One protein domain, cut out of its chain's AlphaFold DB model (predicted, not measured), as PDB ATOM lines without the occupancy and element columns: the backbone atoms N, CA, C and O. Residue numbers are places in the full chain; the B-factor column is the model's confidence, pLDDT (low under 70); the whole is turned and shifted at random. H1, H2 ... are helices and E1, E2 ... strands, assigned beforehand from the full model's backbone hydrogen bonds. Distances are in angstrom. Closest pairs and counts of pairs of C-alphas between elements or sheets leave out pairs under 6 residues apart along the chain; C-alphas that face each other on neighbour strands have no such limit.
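AT A GLANCE: This is residues 98 to 227 of the 228 residues of the protein "Delta-endotoxin CytB" of Armillaria gallica (UniProt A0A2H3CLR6). One long, twisted antiparallel sheet of five strands curls round helix H1, with H2 and H3 over the same face and the other face bare of named helices. The long strands E1, E3, E4 and E5 run along the length of a rod, and the short strand E2 lies at one edge of the sheet. The printed part has 130 residues with three named helices and five named strands, in the order E1 H1 H2 H3 E2 E3 E4 E5 along the chain; the sheet's order is E1 E5 E4 E3 E2 and the class is mixed. The whole is compact, with a radius of gyration of the C-alphas of 15.5 A, and spans 52 by 24 by 24 A.

IN THESE COORDINATES: Find C-alpha 98 at (207.942, 150.356, 247.014); from there strand E1, residues 98 to 109, runs 34.4 A. Next look for helix H1, residues 114 to 129, which begins at C-alpha 114 at (177.069, 159.704, 234.831) and measures 21.8 A. Helix H2 holds residues 135 to 147, 18.3 A, and helix H3 residues 149 to 154. Then come strand E2, residues 158 to 162, E3, residues 171 to 182, 36.1 A, and E4, residues 190 to 201, 34.9 A. Strand E5, residues 216 to 226, runs 30.8 A to C-alpha 226 at (205.738, 153.049, 243.286).

HOW THE PARTS SIT: Begin at edge strand E1, whose antiparallel neighbour is E5: N 107 and O 218 are 3.0 A apart, within hydrogen-bond range. E2 to E5 form a meander, each strand the antiparallel neighbour of the one before. Look in its three hairpins for N 161 and O 172 at 2.8 A between E2 and E3, N 199 and O 173 at 2.7 A between E3 and E4, and N 225 and O 192 at 2.9 A between E4 and E5. The three helices lie on the same face of the sheet, in two layers, helices over strands. The closest C-alphas of H1 and E5, Ile 121 and Cys 220, are 7.6 A apart. H1 and H2 touch, opposite ways at a steep tilt of 49 degrees, closest at the C-alphas of Ala 122 and Glu 139, 5.1 A. H2 lies over E3 at a height over the sheet of 10.1 A. H3 is only just over E2, with 3 of its C-alphas falling on it, at a height of 6.0 A. H1 and H3 are apart. In H1, H2 and H3 every O i to N i+4 pair is within hydrogen-bond range.

THE WHOLE: The C-alphas farthest apart, Gly 167 and His 187, are 54.1 A from each other. The printed part has no cut. The link from E4 to E5, residues 202 to 215, is long. In this model, mean pLDDT is 73.1 over the printed part and 41 over E5; residues 202 to 227 are among those under 70.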
ATOM      1  N   ALA A  98     208.309 150.005 245.643       52.88
ATOM      2  CA  ALA A  98     207.942 150.356 247.014       52.88
ATOM      3  C   ALA A  98     206.402 150.406 247.191       52.88
ATOM      4  O   ALA A  98     205.651 150.537 246.226       52.88
ATOM      5  N   ASP A  99     205.917 150.265 248.424       57.69
ATOM      6  CA  ASP A  99     204.535 150.502 248.876       57.69
ATOM      7  C   ASP A  99     203.389 150.127 247.912       57.69
ATOM      8  O   ASP A  99     202.765 150.964 247.249       57.69
ATOM      9  N   PHE A 100     203.030 148.842 247.920       61.22
ATOM     10  CA  PHE A 100     201.804 148.360 247.293       61.22
ATOM     11  C   PHE A 100     200.579 148.684 248.154       61.22
ATOM     12  O   PHE A 100     200.343 148.069 249.198       61.22
ATOM     13  N   LEU A 101     199.744 149.603 247.672       67.56
ATOM     14  CA  LEU A 101     198.450 149.900 248.280       67.56
ATOM     15  C   LEU A 101     197.328 149.344 247.408       67.56
ATOM     16  O   LEU A 101     197.092 149.845 246.310       67.56
ATOM     17  N   LEU A 102     196.622 148.329 247.919       71.12
ATOM     18  CA  LEU A 102     195.374 147.849 247.335       71.12
ATOM     19  C   LEU A 102     194.190 148.489 248.050       71.12
ATOM     20  O   LEU A 102     193.963 148.215 249.229       71.12
ATOM     21  N   ARG A 103     193.401 149.287 247.330       73.62
ATOM     22  CA  ARG A 103     192.109 149.784 247.824       73.62
ATOM     23  C   ARG A 103     190.983 149.217 246.987       73.62
ATOM     24  O   ARG A 103     191.141 149.011 245.786       73.62
ATOM     25  N   SER A 104     189.851 148.961 247.632       75.12
ATOM     26  CA  SER A 104     188.603 148.712 246.928       75.12
ATOM     27  C   SER A 104     187.438 149.382 247.623       75.12
ATOM     28  O   SER A 104     187.351 149.306 248.846       75.12
ATOM     29  N   THR A 105     186.543 149.983 246.851       75.75
ATOM     30  CA  THR A 105     185.287 150.534 247.364       75.75
ATOM     31  C   THR A 105     184.112 150.066 246.521       75.75
ATOM     32  O   THR A 105     184.289 149.678 245.364       75.75
ATOM     33  N   VAL A 106     182.931 150.104 247.130       76.00
ATOM     34  CA  VAL A 106     181.646 149.929 246.467       76.00
ATOM     35  C   VAL A 106     180.892 151.241 246.611       76.00
ATOM     36  O   VAL A 106     180.539 151.631 247.720       76.00
ATOM     37  N   ILE A 107     180.662 151.930 245.496       72.12
ATOM     38  CA  ILE A 107     179.840 153.143 245.478       72.12
ATOM     39  C   ILE A 107     178.459 152.730 244.989       72.12
ATOM     40  O   ILE A 107     178.323 152.299 243.846       72.12
ATOM     41  N   SER A 108     177.459 152.831 245.861       69.31
ATOM     42  CA  SER A 108     176.058 152.582 245.522       69.31
ATOM     43  C   SER A 108     175.348 153.913 245.336       69.31
ATOM     44  O   SER A 108     175.209 154.677 246.290       69.31
ATOM     45  N   GLN A 109     174.896 154.192 244.116       64.19
ATOM     46  CA  GLN A 109     174.080 155.368 243.824       64.19
ATOM     47  C   GLN A 109     172.832 154.956 243.046       64.19
ATOM     48  O   GLN A 109     172.922 154.315 241.996       64.19
ATOM     49  N   ALA A 110     171.665 155.301 243.589       58.44
ATOM     50  CA  ALA A 110     170.390 155.180 242.895       58.44
ATOM     51  C   ALA A 110     170.154 156.443 242.051       58.44
ATOM     52  O   ALA A 110     170.467 157.539 242.508       58.44
ATOM     53  N   ASP A 111     169.627 156.266 240.839       57.50
ATOM     54  CA  ASP A 111     169.076 157.324 239.977       57.50
ATOM     55  C   ASP A 111     169.976 158.566 239.819       57.50
ATOM     56  O   ASP A 111     169.552 159.709 239.978       57.50
ATOM     57  N   THR A 112     171.255 158.333 239.521       66.19
ATOM     58  CA  THR A 112     172.295 159.367 239.446       66.19
ATOM     59  C   THR A 112     172.778 159.577 238.009       66.19
ATOM     60  O   THR A 112     172.788 158.650 237.198       66.19
ATOM     61  N   MET A 113     173.196 160.799 237.676       73.81
ATOM     62  CA  MET A 113     173.816 161.096 236.383       73.81
ATOM     63  C   MET A 113     175.234 160.507 236.306       73.81
ATOM     64  O   MET A 113     175.939 160.417 237.312       73.81
ATOM     65  N   VAL A 114     175.695 160.189 235.091       75.69
ATOM     66  CA  VAL A 114     177.069 159.704 234.831       75.69
ATOM     67  C   VAL A 114     178.127 160.644 235.419       75.69
ATOM     68  O   VAL A 114     179.108 160.177 235.990       75.69
ATOM     69  N   SER A 115     177.901 161.955 235.355       80.19
ATOM     70  CA  SER A 115     178.797 162.975 235.912       80.19
ATOM     71  C   SER A 115     178.948 162.879 237.438       80.19
ATOM     72  O   SER A 115     180.055 162.955 237.963       80.19
ATOM     73  N   MET A 116     177.860 162.628 238.171       81.50
ATOM     74  CA  MET A 116     177.882 162.458 239.633       81.50
ATOM     75  C   MET A 116     178.618 161.179 240.048       81.50
ATOM     76  O   MET A 116     179.330 161.147 241.059       81.50
ATOM     77  N   MET A 117     178.502 160.131 239.235       81.12
ATOM     78  CA  MET A 117     179.289 158.918 239.409       81.12
ATOM     79  C   MET A 117     180.770 159.133 239.122       81.12
ATOM     80  O   MET A 117     181.604 158.741 239.936       81.12
ATOM     81  N   ALA A 118     181.089 159.755 237.985       86.00
ATOM     82  CA  ALA A 118     182.455 160.074 237.601       86.00
ATOM     83  C   ALA A 118     183.133 160.902 238.697       86.00
ATOM     84  O   ALA A 118     184.221 160.541 239.135       86.00
ATOM     85  N   LYS A 119     182.428 161.897 239.245       88.44
ATOM     86  CA  LYS A 119     182.836 162.672 240.421       88.44
ATOM     87  C   LYS A 119     183.146 161.827 241.651       88.44
ATOM     88  O   LYS A 119     184.191 161.985 242.279       88.44
ATOM     89  N   SER A 120     182.256 160.902 241.991       86.12
ATOM     90  CA  SER A 120     182.426 160.044 243.171       86.12
ATOM     91  C   SER A 120     183.611 159.088 243.018       86.12
ATOM     92  O   SER A 120     184.360 158.856 243.965       86.12
ATOM     93  N   ILE A 121     183.813 158.562 241.808       84.94
ATOM     94  CA  ILE A 121     184.966 157.724 241.482       84.94
ATOM     95  C   ILE A 121     186.242 158.564 241.498       84.94
ATOM     96  O   ILE A 121     187.212 158.140 242.112       84.94
ATOM     97  N   ALA A 122     186.242 159.746 240.882       87.81
ATOM     98  CA  ALA A 122     187.390 160.646 240.842       87.81
ATOM     99  C   ALA A 122     187.842 161.032 242.249       87.81
ATOM    100  O   ALA A 122     189.026 160.936 242.540       87.81
ATOM    101  N   THR A 123     186.898 161.354 243.136       87.44
ATOM    102  CA  THR A 123     187.183 161.655 244.547       87.44
ATOM    103  C   THR A 123     187.843 160.457 245.234       87.44
ATOM    104  O   THR A 123     188.877 160.599 245.877       87.44
ATOM    105  N   PHE A 124     187.313 159.244 245.034       83.50
ATOM    106  CA  PHE A 124     187.935 158.031 245.570       83.50
ATOM    107  C   PHE A 124     189.341 157.776 244.999       83.50
ATOM    108  O   PHE A 124     190.232 157.331 245.727       83.50
ATOM    109  N   LEU A 125     189.543 158.019 243.700       80.94
ATOM    110  CA  LEU A 125     190.847 157.877 243.055       80.94
ATOM    111  C   LEU A 125     191.842 158.910 243.586       80.94
ATOM    112  O   LEU A 125     192.975 158.540 243.873       80.94
ATOM    113  N   ASP A 126     191.427 160.163 243.749       83.75
ATOM    114  CA  ASP A 126     192.253 161.246 244.276       83.75
ATOM    115  C   ASP A 126     192.703 160.960 245.719       83.75
ATOM    116  O   ASP A 126     193.907 160.926 246.006       83.75
ATOM    117  N   ASP A 127     191.760 160.571 246.587       81.56
ATOM    118  CA  ASP A 127     192.027 160.138 247.965       81.56
ATOM    119  C   ASP A 127     193.020 158.965 248.031       81.56
ATOM    120  O   ASP A 127     193.839 158.857 248.952       81.56
ATOM    121  N   ALA A 128     192.942 158.043 247.067       74.50
ATOM    122  CA  ALA A 128     193.838 156.896 246.983       74.50
ATOM    123  C   ALA A 128     195.219 157.265 246.416       74.50
ATOM    124  O   ALA A 128     196.229 156.689 246.834       74.50
ATOM    125  N   LEU A 129     195.265 158.200 245.466       69.75
ATOM    126  CA  LEU A 129     196.476 158.642 244.788       69.75
ATOM    127  C   LEU A 129     197.363 159.458 245.721       69.75
ATOM    128  O   LEU A 129     198.564 159.160 245.810       69.75
ATOM    129  N   ARG A 130     196.775 160.468 246.385       69.00
ATOM    130  CA  ARG A 130     197.495 161.548 247.086       69.00
ATOM    131  C   ARG A 130     198.707 162.030 246.272       69.00
ATOM    132  O   ARG A 130     199.797 162.159 246.819       69.00
ATOM    133  N   ALA A 131     198.539 162.142 244.952       62.34
ATOM    134  CA  ALA A 131     199.622 162.318 243.975       62.34
ATOM    135  C   ALA A 131     199.444 163.583 243.113       62.34
ATOM    136  O   ALA A 131     199.923 163.614 241.980       62.34
ATOM    137  N   GLY A 132     198.691 164.568 243.617       65.56
ATOM    138  CA  GLY A 132     198.600 165.903 243.015       65.56
ATOM    139  C   GLY A 132     197.969 165.941 241.634       65.56
ATOM    140  O   GLY A 132     198.300 166.811 240.827       65.56
ATOM    141  N   VAL A 133     197.083 164.993 241.322       74.56
ATOM    142  CA  VAL A 133     196.303 165.080 240.088       74.56
ATOM    143  C   VAL A 133     195.167 166.054 240.313       74.56
ATOM    144  O   VAL A 133     194.482 165.994 241.326       74.56
ATOM    145  N   ASP A 134     194.959 166.937 239.345       87.06
ATOM    146  CA  ASP A 134     193.770 167.768 239.314       87.06
ATOM    147  C   ASP A 134     192.506 166.889 239.308       87.06
ATOM    148  O   ASP A 134     192.320 166.036 238.432       87.06
ATOM    149  N   LEU A 135     191.651 167.084 240.314       88.12
ATOM    150  CA  LEU A 135     190.438 166.294 240.500       88.12
ATOM    151  C   LEU A 135     189.505 166.420 239.291       88.12
ATOM    152  O   LEU A 135     188.940 165.422 238.852       88.12
ATOM    153  N   HIS A 136     189.378 167.617 238.715       90.62
ATOM    154  CA  HIS A 136     188.502 167.850 237.570       90.62
ATOM    155  C   HIS A 136     188.973 167.094 236.314       90.62
ATOM    156  O   HIS A 136     188.165 166.591 235.529       90.62
ATOM    157  N   GLU A 137     190.282 166.924 236.142       89.00
ATOM    158  CA  GLU A 137     190.835 166.098 235.071       89.00
ATOM    159  C   GLU A 137     190.589 164.597 235.288       89.00
ATOM    160  O   GLU A 137     190.291 163.878 234.326       89.00
ATOM    161  N   LEU A 138     190.651 164.114 236.536       87.50
ATOM    162  CA  LEU A 138     190.236 162.745 236.870       87.50
ATOM    163  C   LEU A 138     188.752 162.535 236.555       87.50
ATOM    164  O   LEU A 138     188.407 161.546 235.905       87.50
ATOM    165  N   GLU A 139     187.894 163.475 236.960       90.69
ATOM    166  CA  GLU A 139     186.457 163.467 236.665       90.69
ATOM    167  C   GLU A 139     186.202 163.364 235.161       90.69
ATOM    168  O   GLU A 139     185.543 162.426 234.710       90.69
ATOM    169  N   THR A 140     186.803 164.265 234.383       91.06
ATOM    170  CA  THR A 140     186.659 164.315 232.921       91.06
ATOM    171  C   THR A 140     187.147 163.023 232.262       91.06
ATOM    172  O   THR A 140     186.517 162.511 231.336       91.06
ATOM    173  N   THR A 141     188.247 162.447 232.756       90.12
ATOM    174  CA  THR A 141     188.794 161.182 232.242       90.12
ATOM    175  C   THR A 141     187.831 160.016 232.481       90.12
ATOM    176  O   THR A 141     187.605 159.202 231.581       90.12
ATOM    177  N   ILE A 142     187.240 159.929 233.674       89.19
ATOM    178  CA  ILE A 142     186.273 158.877 234.018       89.19
ATOM    179  C   ILE A 142     184.959 159.077 233.257       89.19
ATOM    180  O   ILE A 142     184.379 158.114 232.757       89.19
ATOM    181  N   GLU A 143     184.496 160.315 233.115       89.38
ATOM    182  CA  GLU A 143     183.290 160.618 232.350       89.38
ATOM    183  C   GLU A 143     183.463 160.244 230.871       89.38
ATOM    184  O   GLU A 143     182.626 159.534 230.309       89.38
ATOM    185  N   ALA A 144     184.596 160.604 230.262       89.06
ATOM    186  CA  ALA A 144     184.928 160.207 228.896       89.06
ATOM    187  C   ALA A 144     185.036 158.679 228.739       89.06
ATOM    188  O   ALA A 144     184.639 158.123 227.712       89.06
ATOM    189  N   MET A 145     185.538 157.963 229.753       87.44
ATOM    190  CA  MET A 145     185.546 156.496 229.753       87.44
ATOM    191  C   MET A 145     184.123 155.938 229.608       87.44
ATOM    192  O   MET A 145     183.901 155.050 228.786       87.44
ATOM    193  N   PHE A 146     183.159 156.484 230.352       85.44
ATOM    194  CA  PHE A 146     181.772 156.007 230.354       85.44
ATOM    195  C   PHE A 146     180.944 156.495 229.163       85.44
ATOM    196  O   PHE A 146     180.049 155.782 228.709       85.44
ATOM    197  N   ALA A 147     181.266 157.660 228.604       85.12
ATOM    198  CA  ALA A 147     180.622 158.167 227.396       85.12
ATOM    199  C   ALA A 147     180.951 157.325 226.145       85.12
ATOM    200  O   ALA A 147     180.152 157.261 225.212       85.12
ATOM    201  N   HIS A 148     182.104 156.641 226.132       86.62
ATOM    202  CA  HIS A 148     182.648 155.963 224.947       86.62
ATOM    203  C   HIS A 148     182.809 154.439 225.106       86.62
ATOM    204  O   HIS A 148     183.668 153.834 224.462       86.62
ATOM    205  N   LEU A 149     181.996 153.774 225.937       86.38
ATOM    206  CA  LEU A 149     182.193 152.352 226.277       86.38
ATOM    207  C   LEU A 149     182.255 151.396 225.081       86.38
ATOM    208  O   LEU A 149     183.058 150.465 225.099       86.38
ATOM    209  N   LYS A 150     181.472 151.634 224.022       86.56
ATOM    210  CA  LYS A 150     181.506 150.801 222.806       86.56
ATOM    211  C   LYS A 150     182.868 150.870 222.108       86.56
ATOM    212  O   LYS A 150     183.463 149.837 221.804       86.56
ATOM    213  N   ASP A 151     183.413 152.071 221.944       87.88
ATOM    214  CA  ASP A 151     184.742 152.268 221.352       87.88
ATOM    215  C   ASP A 151     185.829 151.644 222.232       87.88
ATOM    216  O   ASP A 151     186.812 151.078 221.756       87.88
ATOM    217  N   LYS A 152     185.646 151.731 223.548       89.19
ATOM    218  CA  LYS A 152     186.570 151.196 224.548       89.19
ATOM    219  C   LYS A 152     186.514 149.666 224.602       89.19
ATOM    220  O   LYS A 152     187.553 149.030 224.773       89.19
ATOM    221  N   LYS A 153     185.355 149.064 224.337       88.19
ATOM    222  CA  LYS A 153     185.193 147.624 224.103       88.19
ATOM    223  C   LYS A 153     185.914 147.173 222.843       88.19
ATOM    224  O   LYS A 153     186.683 146.224 222.905       88.19
ATOM    225  N   ALA A 154     185.750 147.892 221.732       87.69
ATOM    226  CA  ALA A 154     186.461 147.595 220.486       87.69
ATOM    227  C   ALA A 154     187.993 147.705 220.634       87.69
ATOM    228  O   ALA A 154     188.735 146.958 220.002       87.69
ATOM    229  N   LYS A 155     188.470 148.602 221.507       86.38
ATOM    230  CA  LYS A 155     189.890 148.720 221.895       86.38
ATOM    231  C   LYS A 155     190.343 147.670 222.913       86.38
ATOM    232  O   LYS A 155     191.540 147.575 223.179       86.38
ATOM    233  N   GLY A 156     189.404 146.927 223.494       88.06
ATOM    234  CA  GLY A 156     189.673 145.860 224.445       88.06
ATOM    235  C   GLY A 156     189.957 146.279 225.881       88.06
ATOM    236  O   GLY A 156     190.412 145.465 226.692       88.06
ATOM    237  N   VAL A 157     189.654 147.533 226.215       89.81
ATOM    238  CA  VAL A 157     189.842 148.133 227.546       89.81
ATOM    239  C   VAL A 157     188.533 148.206 228.344       89.81
ATOM    240  O   VAL A 157     188.537 148.584 229.512       89.81
ATOM    241  N   ALA A 158     187.412 147.807 227.738       90.00
ATOM    242  CA  ALA A 158     186.129 147.627 228.409       90.00
ATOM    243  C   ALA A 158     185.472 146.307 227.985       90.00
ATOM    244  O   ALA A 158     185.716 145.823 226.885       90.00
ATOM    245  N   ASN A 159     184.650 145.721 228.849       88.81
ATOM    246  CA  ASN A 159     183.855 144.532 228.539       88.81
ATOM    247  C   ASN A 159     182.423 144.725 229.025       88.81
ATOM    248  O   ASN A 159     182.220 145.290 230.096       88.81
ATOM    249  N   PHE A 160     181.458 144.204 228.271       86.62
ATOM    250  CA  PHE A 160     180.063 144.124 228.688       86.62
ATOM    251  C   PHE A 160     179.729 142.691 229.096       86.62
ATOM    252  O   PHE A 160     180.105 141.748 228.398       86.62
ATOM    253  N   TYR A 161     178.997 142.534 230.194       84.56
ATOM    254  CA  TYR A 161     178.471 141.256 230.651       84.56
ATOM    255  C   TYR A 161     176.991 141.382 230.959       84.56
ATOM    256  O   TYR A 161     176.583 142.198 231.787       84.56
ATOM    257  N   GLN A 162     176.204 140.510 230.352       79.25
ATOM    258  CA  GLN A 162     174.801 140.332 230.693       79.25
ATOM    259  C   GLN A 162     174.680 139.403 231.913       79.25
ATOM    260  O   GLN A 162     175.472 138.463 232.057       79.25
ATOM    261  N   SER A 163     173.736 139.672 232.821       71.81
ATOM    262  CA  SER A 163     173.393 138.713 233.877       71.81
ATOM    263  C   SER A 163     172.820 137.450 233.248       71.81
ATOM    264  O   SER A 163     172.080 137.501 232.270       71.81
ATOM    265  N   THR A 164     173.190 136.316 233.828       65.12
ATOM    266  CA  THR A 164     172.647 134.996 233.503       65.12
ATOM    267  C   THR A 164     171.616 134.543 234.539       65.12
ATOM    268  O   THR A 164     171.110 133.431 234.441       65.12
ATOM    269  N   GLU A 165     171.332 135.360 235.559       65.75
ATOM    270  CA  GLU A 165     170.354 135.051 236.605       65.75
ATOM    271  C   GLU A 165     168.927 135.307 236.101       65.75
ATOM    272  O   GLU A 165     168.556 136.443 235.784       65.75
ATOM    273  N   GLU A 166     168.114 134.247 236.059       56.59
ATOM    274  CA  GLU A 166     166.700 134.314 235.680       56.59
ATOM    275  C   GLU A 166     165.942 135.355 236.518       56.59
ATOM    276  O   GLU A 166     166.036 135.399 237.744       56.59
ATOM    277  N   GLY A 167     165.178 136.222 235.846       57.94
ATOM    278  CA  GLY A 167     164.364 137.252 236.497       57.94
ATOM    279  C   GLY A 167     165.107 138.533 236.892       57.94
ATOM    280  O   GLY A 167     164.468 139.453 237.407       57.94
ATOM    281  N   THR A 168     166.414 138.655 236.621       59.59
ATOM    282  CA  THR A 168     167.157 139.913 236.822       59.59
ATOM    283  C   THR A 168     167.781 140.431 235.525       59.59
ATOM    284  O   THR A 168     168.707 139.853 234.968       59.59
ATOM    285  N   TRP A 169     167.328 141.600 235.063       62.06
ATOM    286  CA  TRP A 169     167.902 142.314 233.909       62.06
ATOM    287  C   TRP A 169     169.120 143.152 234.303       62.06
ATOM    288  O   TRP A 169     169.243 144.316 233.928       62.06
ATOM    289  N   ARG A 170     169.999 142.593 235.139       71.44
ATOM    290  CA  ARG A 170     171.234 143.275 235.523       71.44
ATOM    291  C   ARG A 170     172.264 143.038 234.440       71.44
ATOM    292  O   ARG A 170     172.474 141.925 233.982       71.44
ATOM    293  N   SER A 171     172.940 144.079 234.021       79.00
ATOM    294  CA  SER A 171     174.100 143.951 233.159       79.00
ATOM    295  C   SER A 171     175.195 144.837 233.704       79.00
ATOM    296  O   SER A 171     174.980 145.668 234.589       79.00
ATOM    297  N   SER A 172     176.413 144.577 233.259       82.69
ATOM    298  CA  SER A 172     177.558 145.278 233.792       82.69
ATOM    299  C   SER A 172     178.603 145.566 232.747       82.69
ATOM    300  O   SER A 172     178.833 144.772 231.837       82.69
ATOM    301  N   TRP A 173     179.262 146.698 232.922       86.31
ATOM    302  CA  TRP A 173     180.476 147.048 232.219       86.31
ATOM    303  C   TRP A 173     181.661 146.909 233.162       86.31
ATOM    304  O   TRP A 173     181.626 147.424 234.271       86.31
ATOM    305  N   GLU A 174     182.732 146.254 232.734       87.69
ATOM    306  CA  GLU A 174     184.038 146.364 233.388       87.69
ATOM    307  C   GLU A 174     184.936 147.244 232.529       87.69
ATOM    308  O   GLU A 174     185.302 146.871 231.415       87.69
ATOM    309  N   CYS A 175     185.298 148.405 233.060       89.50
ATOM    310  CA  CYS A 175     186.217 149.354 232.448       89.50
ATOM    311  C   CYS A 175     187.585 149.232 233.114       89.50
ATOM    312  O   CYS A 175     187.683 149.098 234.336       89.50
ATOM    313  N   ARG A 176     188.653 149.289 232.323       89.94
ATOM    314  CA  ARG A 176     190.026 149.088 232.790       89.94
ATOM    315  C   ARG A 176     190.864 150.308 232.439       89.94
ATOM    316  O   ARG A 176     191.044 150.615 231.265       89.94
ATOM    317  N   LEU A 177     191.391 150.978 233.459       88.25
ATOM    318  CA  LEU A 177     192.193 152.201 233.356       88.25
ATOM    319  C   LEU A 177     193.539 152.021 234.055       88.25
ATOM    320  O   LEU A 177     193.638 151.352 235.083       88.25
ATOM    321  N   CYS A 178     194.582 152.639 233.517       86.50
ATOM    322  CA  CYS A 178     195.884 152.719 234.152       86.50
ATOM    323  C   CYS A 178     196.390 154.160 234.140       86.50
ATOM    324  O   CYS A 178     196.585 154.740 233.070       86.50
ATOM    325  N   PHE A 179     196.645 154.711 235.326       84.94
ATOM    326  CA  PHE A 179     197.214 156.049 235.473       84.94
ATOM    327  C   PHE A 179     198.727 155.963 235.679       84.94
ATOM    328  O   PHE A 179     199.220 155.062 236.365       84.94
ATOM    329  N   ALA A 180     199.458 156.898 235.085       86.00
ATOM    330  CA  ALA A 180     200.893 157.078 235.250       86.00
ATOM    331  C   ALA A 180     201.185 158.538 235.592       86.00
ATOM    332  O   ALA A 180     200.954 159.435 234.781       86.00
ATOM    333  N   LEU A 181     201.671 158.778 236.803       84.81
ATOM    334  CA  LEU A 181     201.784 160.121 237.364       84.81
ATOM    335  C   LEU A 181     203.187 160.334 237.925       84.81
ATOM    336  O   LEU A 181     203.714 159.406 238.543       84.81
ATOM    337  N   PRO A 182     203.808 161.504 237.719       84.38
ATOM    338  CA  PRO A 182     205.116 161.776 238.294       84.38
ATOM    339  C   PRO A 182     205.027 161.721 239.822       84.38
ATOM    340  O   PRO A 182     204.003 162.074 240.407       84.38
ATOM    341  N   ASN A 183     206.084 161.251 240.478       79.62
ATOM    342  CA  ASN A 183     206.191 161.397 241.921       79.62
ATOM    343  C   ASN A 183     206.557 162.858 242.238       79.62
ATOM    344  O   ASN A 183     207.518 163.389 241.685       79.62
ATOM    345  N   GLU A 184     205.792 163.496 243.123       75.94
ATOM    346  CA  GLU A 184     205.981 164.908 243.489       75.94
ATOM    347  C   GLU A 184     207.331 165.191 244.159       75.94
ATOM    348  O   GLU A 184     207.889 166.273 243.999       75.94
ATOM    349  N   TYR A 185     207.864 164.220 244.901       78.44
ATOM    350  CA  TYR A 185     209.072 164.381 245.711       78.44
ATOM    351  C   TYR A 185     210.317 163.799 245.042       78.44
ATOM    352  O   TYR A 185     211.436 164.220 245.326       78.44
ATOM    353  N   LEU A 186     210.134 162.809 244.169       80.12
ATOM    354  CA  LEU A 186     211.213 162.044 243.563       80.12
ATOM    355  C   LEU A 186     211.098 162.096 242.033       80.12
ATOM    356  O   LEU A 186     210.444 161.267 241.417       80.12
ATOM    357  N   HIS A 187     211.761 163.064 241.400       81.88
ATOM    358  CA  HIS A 187     211.566 163.388 239.976       81.88
ATOM    359  C   HIS A 187     211.911 162.275 238.973       81.88
ATOM    360  O   HIS A 187     211.408 162.296 237.852       81.88
ATOM    361  N   ASN A 188     212.753 161.316 239.358       81.81
ATOM    362  CA  ASN A 188     213.078 160.157 238.520       81.81
ATOM    363  C   ASN A 188     212.100 159.000 238.699       81.81
ATOM    364  O   ASN A 188     212.294 157.966 238.084       81.81
ATOM    365  N   TYR A 189     211.073 159.191 239.520       78.69
ATOM    366  CA  TYR A 189     210.156 158.158 239.930       78.69
ATOM    367  C   TYR A 189     208.717 158.519 239.571       78.69
ATOM    368  O   TYR A 189     208.334 159.687 239.486       78.69
ATOM    369  N   PHE A 190     207.882 157.501 239.374       80.69
ATOM    370  CA  PHE A 190     206.473 157.691 239.049       80.69
ATOM    371  C   PHE A 190     205.555 156.706 239.765       80.69
ATOM    372  O   PHE A 190     205.948 155.604 240.135       80.69
ATOM    373  N   CYS A 191     204.303 157.101 239.956       79.38
ATOM    374  CA  CYS A 191     203.249 156.245 240.476       79.38
ATOM    375  C   CYS A 191     202.460 155.634 239.320       79.38
ATOM    376  O   CYS A 191     201.992 156.342 238.422       79.38
ATOM    377  N   ARG A 192     202.276 154.315 239.366       80.06
ATOM    378  CA  ARG A 192     201.370 153.583 238.478       80.06
ATOM    379  C   ARG A 192     200.148 153.133 239.242       80.06
ATOM    380  O   ARG A 192     200.267 152.571 240.328       80.06
ATOM    381  N   MET A 193     198.988 153.335 238.635       81.12
ATOM    382  CA  MET A 193     197.713 153.000 239.236       81.12
ATOM    383  C   MET A 193     196.872 152.146 238.302       81.12
ATOM    384  O   MET A 193     196.232 152.665 237.391       81.12
ATOM    385  N   VAL A 194     196.858 150.838 238.542       85.12
ATOM    386  CA  VAL A 194     195.975 149.909 237.825       85.12
ATOM    387  C   VAL A 194     194.594 150.007 238.449       85.12
ATOM    388  O   VAL A 194     194.481 149.885 239.665       85.12
ATOM    389  N   THR A 195     193.566 150.229 237.633       86.38
ATOM    390  CA  THR A 195     192.186 150.440 238.077       86.38
ATOM    391  C   THR A 195     191.233 149.588 237.250       86.38
ATOM    392  O   THR A 195     191.267 149.609 236.019       86.38
ATOM    393  N   THR A 196     190.341 148.869 237.924       88.12
ATOM    394  CA  THR A 196     189.146 148.295 237.294       88.12
ATOM    395  C   THR A 196     187.918 148.939 237.902       88.12
ATOM    396  O   THR A 196     187.822 148.990 239.129       88.12
ATOM    397  N   ILE A 197     186.997 149.387 237.056       86.38
ATOM    398  CA  ILE A 197     185.710 149.956 237.439       86.38
ATOM    399  C   ILE A 197     184.626 149.039 236.889       86.38
ATOM    400  O   ILE A 197     184.442 148.958 235.674       86.38
ATOM    401  N   LYS A 198     183.912 148.344 237.773       84.75
ATOM    402  CA  LYS A 198     182.694 147.627 237.389       84.75
ATOM    403  C   LYS A 198     181.505 148.560 237.551       84.75
ATOM    404  O   LYS A 198     181.335 149.092 238.634       84.75
ATOM    405  N   LEU A 199     180.716 148.742 236.504       81.69
ATOM    406  CA  LEU A 199     179.456 149.468 236.485       81.69
ATOM    407  C   LEU A 199     178.339 148.448 236.323       81.69
ATOM    408  O   LEU A 199     178.229 147.856 235.258       81.69
ATOM    409  N   GLU A 200     177.531 148.212 237.343       77.88
ATOM    410  CA  GLU A 200     176.353 147.344 237.225       77.88
ATOM    411  C   GLU A 200     175.112 148.206 237.090       77.88
ATOM    412  O   GLU A 200     174.979 149.124 237.865       77.88
ATOM    413  N   ALA A 201     174.204 147.946 236.163       72.38
ATOM    414  CA  ALA A 201     172.922 148.646 236.120       72.38
ATOM    415  C   ALA A 201     171.834 147.710 235.595       72.38
ATOM    416  O   ALA A 201     172.124 146.668 235.003       72.38
ATOM    417  N   ASN A 202     170.567 148.082 235.780       68.50
ATOM    418  CA  ASN A 202     169.473 147.395 235.089       68.50
ATOM    419  C   ASN A 202     169.407 147.887 233.634       68.50
ATOM    420  O   ASN A 202     168.538 148.689 233.296       68.50
ATOM    421  N   ILE A 203     170.379 147.484 232.813       62.44
ATOM    422  CA  ILE A 203     170.412 147.790 231.378       62.44
ATOM    423  C   ILE A 203     169.867 146.570 230.642       62.44
ATOM    424  O   ILE A 203     170.445 145.485 230.754       62.44
ATOM    425  N   GLU A 204     168.763 146.762 229.921       57.72
ATOM    426  CA  GLU A 204     168.091 145.708 229.151       57.72
ATOM    427  C   GLU A 204     168.987 145.180 228.022       57.72
ATOM    428  O   GLU A 204     169.053 143.973 227.798       57.72
ATOM    429  N   ASP A 205     169.744 146.068 227.373       59.00
ATOM    430  CA  ASP A 205     170.658 145.740 226.282       59.00
ATOM    431  C   ASP A 205     171.856 146.711 226.181       59.00
ATOM    432  O   ASP A 205     171.909 147.777 226.799       59.00
ATOM    433  N   GLU A 206     172.866 146.344 225.385       59.19
ATOM    434  CA  GLU A 206     174.066 147.169 225.168       59.19
ATOM    435  C   GLU A 206     173.727 148.544 224.550       59.19
ATOM    436  O   GLU A 206     174.474 149.513 224.728       59.19
ATOM    437  N   GLU A 207     172.603 148.661 223.836       58.62
ATOM    438  CA  GLU A 207     172.164 149.893 223.173       58.62
ATOM    439  C   GLU A 207     171.494 150.896 224.119       58.62
ATOM    440  O   GLU A 207     171.732 152.100 223.972       58.62
ATOM    441  N   SER A 208     170.788 150.421 225.150       54.75
ATOM    442  CA  SER A 208     170.168 151.245 226.202       54.75
ATOM    443  C   SER A 208     171.161 151.766 227.242       54.75
ATOM    444  O   SER A 208     170.795 152.542 228.125       54.75
ATOM    445  N   SER A 209     172.445 151.410 227.123       52.53
ATOM    446  CA  SER A 209     173.514 151.861 228.026       52.53
ATOM    447  C   SER A 209     173.687 153.382 228.084       52.53
ATOM    448  O   SER A 209     174.290 153.883 229.020       52.53
ATOM    449  N   ARG A 210     173.114 154.156 227.150       48.22
ATOM    450  CA  ARG A 210     173.105 155.630 227.239       48.22
ATOM    451  C   ARG A 210     172.237 156.164 228.380       48.22
ATOM    452  O   ARG A 210     172.412 157.310 228.780       48.22
ATOM    453  N   GLN A 211     171.319 155.353 228.902       45.09
ATOM    454  CA  GLN A 211     170.347 155.757 229.908       45.09
ATOM    455  C   GLN A 211     170.604 155.007 231.218       45.09
ATOM    456  O   GLN A 211     169.799 154.205 231.679       45.09
ATOM    457  N   TYR A 212     171.763 155.264 231.833       47.97
ATOM    458  CA  TYR A 212     172.076 154.776 233.177       47.97
ATOM    459  C   TYR A 212     171.069 155.360 234.169       47.97
ATOM    460  O   TYR A 212     171.181 156.515 234.560       47.97
ATOM    461  N   HIS A 213     170.030 154.599 234.503       35.62
ATOM    462  CA  HIS A 213     168.953 155.063 235.382       35.62
ATOM    463  C   HIS A 213     168.700 154.147 236.570       35.62
ATOM    464  O   HIS A 213     167.762 154.397 237.307       35.62
ATOM    465  N   LYS A 214     169.465 153.070 236.783       34.19
ATOM    466  CA  LYS A 214     169.138 152.124 237.859       34.19
ATOM    467  C   LYS A 214     170.393 151.542 238.489       34.19
ATOM    468  O   LYS A 214     171.114 150.814 237.819       34.19
ATOM    469  N   GLN A 215     170.582 151.895 239.766       33.16
ATOM    470  CA  GLN A 215     171.577 151.405 240.728       33.16
ATOM    471  C   GLN A 215     172.919 151.029 240.115       33.16
ATOM    472  O   GLN A 215     173.136 149.862 239.805       33.16
ATOM    473  N   LEU A 216     173.829 152.003 240.038       36.28
ATOM    474  CA  LEU A 216     175.216 151.683 239.759       36.28
ATOM    475  C   LEU A 216     175.956 151.246 241.006       36.28
ATOM    476  O   LEU A 216     176.119 152.013 241.954       36.28
ATOM    477  N   LEU A 217     176.398 149.990 240.978       34.78
ATOM    478  CA  LEU A 217     177.353 149.447 241.922       34.78
ATOM    479  C   LEU A 217     178.748 149.606 241.318       34.78
ATOM    480  O   LEU A 217     179.117 148.863 240.411       34.78
ATOM    481  N   CYS A 218     179.499 150.601 241.792       39.34
ATOM    482  CA  CYS A 218     180.843 150.862 241.297       39.34
ATOM    483  C   CYS A 218     181.881 150.146 242.155       39.34
ATOM    484  O   CYS A 218     182.174 150.596 243.263       39.34
ATOM    485  N   TYR A 219     182.447 149.050 241.646       40.84
ATOM    486  CA  TYR A 219     183.595 148.399 242.274       40.84
ATOM    487  C   TYR A 219     184.885 148.970 241.693       40.84
ATOM    488  O   TYR A 219     185.275 148.603 240.584       40.84
ATOM    489  N   CYS A 220     185.537 149.860 242.439       42.69
ATOM    490  CA  CYS A 220     186.842 150.403 242.069       42.69
ATOM    491  C   CYS A 220     187.905 149.664 242.858       42.69
ATOM    492  O   CYS A 220     188.029 149.914 244.052       42.69
ATOM    493  N   ARG A 221     188.668 148.774 242.219       47.03
ATOM    494  CA  ARG A 221     189.868 148.183 242.825       47.03
ATOM    495  C   ARG A 221     191.105 148.778 242.187       47.03
ATOM    496  O   ARG A 221     191.147 148.973 240.974       47.03
ATOM    497  N   LEU A 222     192.081 149.072 243.035       46.97
ATOM    498  CA  LEU A 222     193.196 149.915 242.678       46.97
ATOM    499  C   LEU A 222     194.497 149.398 243.267       46.97
ATOM    500  O   LEU A 222     194.527 149.138 244.465       46.97
ATOM    501  N   SER A 223     195.560 149.304 242.471       38.75
ATOM    502  CA  SER A 223     196.913 149.138 243.009       38.75
ATOM    503  C   SER A 223     197.772 150.346 242.698       38.75
ATOM    504  O   SER A 223     197.940 150.668 241.521       38.75
ATOM    505  N   LYS A 224     198.401 150.925 243.715       41.25
ATOM    506  CA  LYS A 224     199.558 151.800 243.522       41.25
ATOM    507  C   LYS A 224     200.818 150.932 243.472       41.25
ATOM    508  O   LYS A 224     201.056 150.170 244.401       41.25
ATOM    509  N   GLY A 225     201.575 151.000 242.381       41.53
ATOM    510  CA  GLY A 225     202.972 150.564 242.340       41.53
ATOM    511  C   GLY A 225     203.857 151.806 242.321       41.53
ATOM    512  O   GLY A 225     203.632 152.682 241.477       41.53
ATOM    513  N   LEU A 226     204.791 151.933 243.269       47.00
ATOM    514  CA  LEU A 226     205.738 153.049 243.286       47.00
ATOM    515  C   LEU A 226     206.947 152.786 242.393       47.00
ATOM    516  O   LEU A 226     207.502 151.699 242.408       47.00
ATOM    517  N   CYS A 227     207.386 153.880 241.778       49.25
ATOM    518  CA  CYS A 227     208.746 154.400 241.772       49.25
ATOM    519  C   CYS A 227     209.822 153.447 241.233       49.25
ATOM    520  O   CYS A 227     210.630 152.921 241.992       49.25
TER     521      CYS A 227